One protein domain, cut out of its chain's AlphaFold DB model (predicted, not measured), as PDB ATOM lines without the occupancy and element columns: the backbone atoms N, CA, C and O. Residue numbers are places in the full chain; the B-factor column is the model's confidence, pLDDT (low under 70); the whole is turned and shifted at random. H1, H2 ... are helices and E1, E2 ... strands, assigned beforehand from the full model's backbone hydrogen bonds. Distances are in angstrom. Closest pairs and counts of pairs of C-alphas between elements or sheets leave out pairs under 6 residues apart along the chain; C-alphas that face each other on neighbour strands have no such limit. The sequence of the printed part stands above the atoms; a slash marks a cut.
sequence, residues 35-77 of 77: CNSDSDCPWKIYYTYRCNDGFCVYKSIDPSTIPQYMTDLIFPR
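What this domain is: This is residues 35 to 77 of the 77 residues of the protein "Nodule Cysteine-Rich (NCR) secreted peptide" of Medicago truncatula (UniProt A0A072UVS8). With little regular structure, the printed part is a two-stranded hairpin, E1 and E2, with residues 35 to 46 folding back along it and a loose tail beyond its open end. The tail bears the short helix H1, and residues 72 to 77 stick out. The 43 residues hold E1, E2 and H1 in that order, with an antiparallel sheet E1 - E2; the class is mixed, with under half of the residues in named elements. It is loose, with a radius of gyration of the C-alphas of 12.6 A and spans of 41 by 18 by 10 A.

How they stand to each other: E1, residues 47 to 52, and E2, residues 55 to 60, form a hairpin with a tight link, antiparallel at 153 degrees. N 48 and O 59 are 2.9 A apart, within hydrogen-bond range. H1, residues 68 to 71, is apart from E1 and too short for any O i to N i+4 pair; its one O i to N i+3 pair is within range.

Where its parts are: E1 begins at C-alpha 47 (-20.190, -15.384, -19.730) and measures 14.7 A; E2 measures 16.3 A. H1, 5.4 A long, ends at C-alpha 71 (-12.044, -3.876, -17.146).

The domain as a whole: The C-alphas farthest apart, of Asp 53 and Arg 77, are 41.8 A apart. The printed part has no cut and no long link between named elements. Residue 45 and residues 63 to 77 have pLDDT under 70.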
ATOM      1  N   CYS A  35     -26.042 -22.228 -33.304       87.88
ATOM      2  CA  CYS A  35     -24.631 -22.115 -33.655       87.88
ATOM      3  C   CYS A  35     -24.150 -23.408 -34.315       87.88
ATOM      4  O   CYS A  35     -24.685 -24.485 -34.055       87.88
ATOM      5  N   ASN A  36     -23.128 -23.310 -35.159       92.25
ATOM      6  CA  ASN A  36     -22.406 -24.472 -35.680       92.25
ATOM      7  C   ASN A  36     -21.037 -24.622 -34.993       92.25
ATOM      8  O   ASN A  36     -20.471 -25.709 -34.918       92.25
ATOM      9  N   SER A  37     -20.510 -23.512 -34.481       88.19
ATOM     10  CA  SER A  37     -19.225 -23.382 -33.809       88.19
ATOM     11  C   SER A  37     -19.313 -22.357 -32.677       88.19
ATOM     12  O   SER A  37     -20.205 -21.507 -32.663       88.19
ATOM     13  N   ASP A  38     -18.366 -22.392 -31.736       85.44
ATOM     14  CA  ASP A  38     -18.312 -21.423 -30.633       85.44
ATOM     15  C   ASP A  38     -18.246 -19.971 -31.141       85.44
ATOM     16  O   ASP A  38     -18.842 -19.086 -30.533       85.44
ATOM     17  N   SER A  39     -17.594 -19.716 -32.282       84.62
ATOM     18  CA  SER A  39     -17.477 -18.379 -32.885       84.62
ATOM     19  C   SER A  39     -18.791 -17.790 -33.403       84.62
ATOM     20  O   SER A  39     -18.862 -16.578 -33.598       84.62
ATOM     21  N   ASP A  40     -19.824 -18.611 -33.606       84.69
ATOM     22  CA  ASP A  40     -21.147 -18.128 -34.023       84.69
ATOM     23  C   ASP A  40     -21.927 -17.516 -32.845       84.69
ATOM     24  O   ASP A  40     -22.917 -16.806 -33.037       84.69
ATOM     25  N   CYS A  41     -21.485 -17.776 -31.611       85.56
ATOM     26  CA  CYS A  41     -22.134 -17.275 -30.414       85.56
ATOM     27  C   CYS A  41     -21.723 -15.827 -30.115       85.56
ATOM     28  O   CYS A  41     -20.531 -15.519 -30.045       85.56
ATOM     29  N   PRO A  42     -22.681 -14.921 -29.845       83.38
ATOM     30  CA  PRO A  42     -22.341 -13.553 -29.498       83.38
ATOM     31  C   PRO A  42     -21.586 -13.515 -28.171       83.38
ATOM     32  O   PRO A  42     -22.051 -14.045 -27.153       83.38
ATOM     33  N   TRP A  43     -20.429 -12.853 -28.190       78.69
ATOM     34  CA  TRP A  43     -19.590 -12.672 -27.013       78.69
ATOM     35  C   TRP A  43     -20.317 -11.816 -25.973       78.69
ATOM     36  O   TRP A  43     -20.764 -10.703 -26.246       78.69
ATOM     37  N   LYS A  44     -20.410 -12.337 -24.747       78.38
ATOM     38  CA  LYS A  44     -20.810 -11.591 -23.552       78.38
ATOM     39  C   LYS A  44     -19.674 -11.591 -22.527       78.38
ATOM     40  O   LYS A  44     -19.138 -12.643 -22.208       78.38
ATOM     41  N   ILE A  45     -19.330 -10.421 -21.994       68.94
ATOM     42  CA  ILE A  45     -18.141 -10.203 -21.144       68.94
ATOM     43  C   ILE A  45     -18.143 -11.075 -19.875       68.94
ATOM     44  O   ILE A  45     -17.107 -11.595 -19.481       68.94
ATOM     45  N   TYR A  46     -19.312 -11.288 -19.268       74.00
ATOM     46  CA  TYR A  46     -19.465 -12.038 -18.012       74.00
ATOM     47  C   TYR A  46     -19.854 -13.506 -18.208       74.00
ATOM     48  O   TYR A  46     -20.286 -14.161 -17.260       74.00
ATOM     49  N   TYR A  47     -19.759 -14.027 -19.432       77.25
ATOM     50  CA  TYR A  47     -20.190 -15.384 -19.730       77.25
ATOM     51  C   TYR A  47     -19.176 -16.098 -20.613       77.25
ATOM     52  O   TYR A  47     -18.776 -15.593 -21.659       77.25
ATOM     53  N   THR A  48     -18.827 -17.324 -20.231       80.06
ATOM     54  CA  THR A  48     -18.284 -18.269 -21.205       80.06
ATOM     55  C   THR A  48     -19.439 -18.768 -22.053       80.06
ATOM     56  O   THR A  48     -20.534 -19.012 -21.541       80.06
ATOM     57  N   TYR A  49     -19.206 -18.901 -23.350       82.38
ATOM     58  CA  TYR A  49     -20.155 -19.487 -24.280       82.38
ATOM     59  C   TYR A  49     -19.533 -20.727 -24.910       82.38
ATOM     60  O   TYR A  49     -18.327 -20.773 -25.146       82.38
ATOM     61  N   ARG A  50     -20.359 -21.744 -25.140       85.69
ATOM     62  CA  ARG A  50     -20.020 -22.896 -25.976       85.69
ATOM     63  C   ARG A  50     -21.206 -23.245 -26.846       85.69
ATOM     64  O   ARG A  50     -22.346 -23.167 -26.387       85.69
ATOM     65  N   CYS A  51     -20.921 -23.665 -28.061       86.69
ATOM     66  CA  CYS A  51     -21.883 -24.272 -28.940       86.69
ATOM     67  C   CYS A  51     -22.069 -25.733 -28.534       86.69
ATOM     68  O   CYS A  51     -21.169 -26.557 -28.688       86.69
ATOM     69  N   ASN A  52     -23.228 -26.049 -27.966       85.69
ATOM     70  CA  ASN A  52     -23.585 -27.395 -27.550       85.69
ATOM     71  C   ASN A  52     -24.908 -27.790 -28.206       85.69
ATOM     72  O   ASN A  52     -25.885 -27.052 -28.118       85.69
ATOM     73  N   ASP A  53     -24.924 -28.938 -28.884       84.94
ATOM     74  CA  ASP A  53     -26.098 -29.461 -29.598       84.94
ATOM     75  C   ASP A  53     -26.706 -28.475 -30.613       84.94
ATOM     76  O   ASP A  53     -27.918 -28.422 -30.812       84.94
ATOM     77  N   GLY A  54     -25.851 -27.675 -31.261       86.38
ATOM     78  CA  GLY A  54     -26.266 -26.670 -32.241       86.38
ATOM     79  C   GLY A  54     -26.762 -25.363 -31.624       86.38
ATOM     80  O   GLY A  54     -27.380 -24.562 -32.321       86.38
ATOM     81  N   PHE A  55     -26.511 -25.141 -30.329       88.94
ATOM     82  CA  PHE A  55     -27.015 -23.999 -29.577       88.94
ATOM     83  C   PHE A  55     -25.988 -23.377 -28.618       88.94
ATOM     84  O   PHE A  55     -25.222 -24.074 -27.957       88.94
ATOM     85  N   CYS A  56     -25.995 -22.051 -28.487       85.62
ATOM     86  CA  CYS A  56     -25.108 -21.323 -27.585       85.62
ATOM     87  C   CYS A  56     -25.559 -21.458 -26.132       85.62
ATOM     88  O   CYS A  56     -26.585 -20.905 -25.727       85.62
ATOM     89  N   VAL A  57     -24.742 -22.122 -25.324       85.62
ATOM     90  CA  VAL A  57     -24.921 -22.244 -23.878       85.62
ATOM     91  C   VAL A  57     -24.005 -21.248 -23.177       85.62
ATOM     92  O   VAL A  57     -22.785 -21.312 -23.326       85.62
ATOM     93  N   TYR A  58     -24.590 -20.347 -22.384       83.19
ATOM     94  CA  TYR A  58     -23.858 -19.358 -21.592       83.19
ATOM     95  C   TYR A  58     -23.697 -19.825 -20.144       83.19
ATOM     96  O   TYR A  58     -24.679 -20.174 -19.491       83.19
ATOM     97  N   LYS A  59     -22.473 -19.777 -19.614       81.81
ATOM     98  CA  LYS A  59     -22.179 -19.984 -18.188       81.81
ATOM     99  C   LYS A  59     -21.574 -18.711 -17.618       81.81
ATOM    100  O   LYS A  59     -20.600 -18.204 -18.174       81.81
ATOM    101  N   SER A  60     -22.155 -18.190 -16.539       77.12
ATOM    102  CA  SER A  60     -21.622 -17.018 -15.840       77.12
ATOM    103  C   SER A  60     -20.192 -17.293 -15.389       77.12
ATOM    104  O   SER A  60     -19.922 -18.328 -14.781       77.12
ATOM    105  N   ILE A  61     -19.284 -16.379 -15.709       75.50
ATOM    106  CA  ILE A  61     -17.932 -16.381 -15.156       75.50
ATOM    107  C   ILE A  61     -18.010 -15.600 -13.854       75.50
ATOM    108  O   ILE A  61     -18.504 -14.470 -13.852       75.50
ATOM    109  N   ASP A  62     -17.533 -16.185 -12.756       70.50
ATOM    110  CA  ASP A  62     -17.393 -15.438 -11.513       70.50
ATOM    111  C   ASP A  62     -16.504 -14.210 -11.768       70.50
ATOM    112  O   ASP A  62     -15.426 -14.348 -12.362       70.50
ATOM    113  N   PRO A  63     -16.909 -13.004 -11.329       63.50
ATOM    114  CA  PRO A  63     -16.186 -11.761 -11.607       63.50
ATOM    115  C   PRO A  63     -14.737 -11.767 -11.090       63.50
ATOM    116  O   PRO A  63     -13.929 -10.948 -11.514       63.50
ATOM    117  N   SER A  64     -14.386 -12.718 -10.222       60.66
ATOM    118  CA  SER A  64     -13.030 -12.994  -9.742       60.66
ATOM    119  C   SER A  64     -12.080 -13.588 -10.794       60.66
ATOM    120  O   SER A  64     -10.875 -13.602 -10.561       60.66
ATOM    121  N   THR A  65     -12.585 -14.071 -11.935       61.12
ATOM    122  CA  THR A  65     -11.780 -14.737 -12.985       61.12
ATOM    123  C   THR A  65     -11.550 -13.843 -14.212       61.12
ATOM    124  O   THR A  65     -10.924 -14.268 -15.182       61.12
ATOM    125  N   ILE A  66     -12.056 -12.604 -14.204       64.31
ATOM    126  CA  ILE A  66     -11.912 -11.673 -15.331       64.31
ATOM    127  C   ILE A  66     -10.506 -11.055 -15.303       64.31
ATOM    128  O   ILE A  66     -10.126 -10.451 -14.297       64.31
ATOM    129  N   PRO A  67      -9.727 -11.147 -16.392       56.34
ATOM    130  CA  PRO A  67      -8.441 -10.469 -16.477       56.34
ATOM    131  C   PRO A  67      -8.596  -8.939 -16.419       56.34
ATOM    132  O   PRO A  67      -9.376  -8.361 -17.179       56.34
ATOM    133  N   GLN A  68      -7.815  -8.272 -15.559       55.94
ATOM    134  CA  GLN A  68      -7.883  -6.818 -15.310       55.94
ATOM    135  C   GLN A  68      -7.759  -5.942 -16.576       55.94
ATOM    136  O   GLN A  68      -8.324  -4.854 -16.629       55.94
ATOM    137  N   TYR A  69      -7.100  -6.418 -17.638       55.47
ATOM    138  CA  TYR A  69      -6.966  -5.662 -18.892       55.47
ATOM    139  C   TYR A  69      -8.295  -5.468 -19.644       55.47
ATOM    140  O   TYR A  69      -8.380  -4.634 -20.544       55.47
ATOM    141  N   MET A  70      -9.332  -6.243 -19.311       55.00
ATOM    142  CA  MET A  70     -10.644  -6.139 -19.952       55.00
ATOM    143  C   MET A  70     -11.576  -5.168 -19.212       55.00
ATOM    144  O   MET A  70     -12.477  -4.605 -19.829       55.00
ATOM    145  N   THR A  71     -11.330  -4.907 -17.922       57.62
ATOM    146  CA  THR A  71     -12.044  -3.876 -17.146       57.62
ATOM    147  C   THR A  71     -11.643  -2.451 -17.543       57.62
ATOM    148  O   THR A  71     -12.504  -1.571 -17.571       57.62
ATOM    149  N   ASP A  72     -10.386  -2.235 -17.943       53.03
ATOM    150  CA  ASP A  72      -9.857  -0.908 -18.307       53.03
ATOM    151  C   ASP A  72     -10.372  -0.384 -19.663       53.03
ATOM    152  O   ASP A  72     -10.375   0.820 -19.909       53.03
ATOM    153  N   LEU A  73     -10.866  -1.268 -20.540       56.53
ATOM    154  CA  LEU A  73     -11.503  -0.891 -21.813       56.53
ATOM    155  C   LEU A  73     -12.978  -0.479 -21.653       56.53
ATOM    156  O   LEU A  73     -13.562   0.064 -22.590       56.53
ATOM    157  N   ILE A  74     -13.592  -0.751 -20.495       55.06
ATOM    158  CA  ILE A  74     -15.030  -0.546 -20.248       55.06
ATOM    159  C   ILE A  74     -15.283   0.704 -19.389       55.06
ATOM    160  O   ILE A  74     -16.289   1.382 -19.588       55.06
ATOM    161  N   PHE A  75     -14.369   1.048 -18.476       47.94
ATOM    162  CA  PHE A  75     -14.407   2.292 -17.698       47.94
ATOM    163  C   PHE A  75     -13.158   3.138 -17.981       47.94
ATOM    164  O   PHE A  75     -12.204   3.089 -17.202       47.94
ATOM    165  N   PRO A  76     -13.135   3.927 -19.071       45.59
ATOM    166  CA  PRO A  76     -12.089   4.923 -19.240       45.59
ATOM    167  C   PRO A  76     -12.230   5.956 -18.112       45.59
ATOM    168  O   PRO A  76     -13.300   6.540 -17.932       45.59
ATOM    169  N   ARG A  77     -11.173   6.121 -17.311       53.12
ATOM    170  CA  ARG A  77     -11.053   7.234 -16.359       53.12
ATOM    171  C   ARG A  77     -10.859   8.555 -17.085       53.12
ATOM    172  O   ARG A  77     -10.107   8.558 -18.084       53.12
TER     173      ARG A  77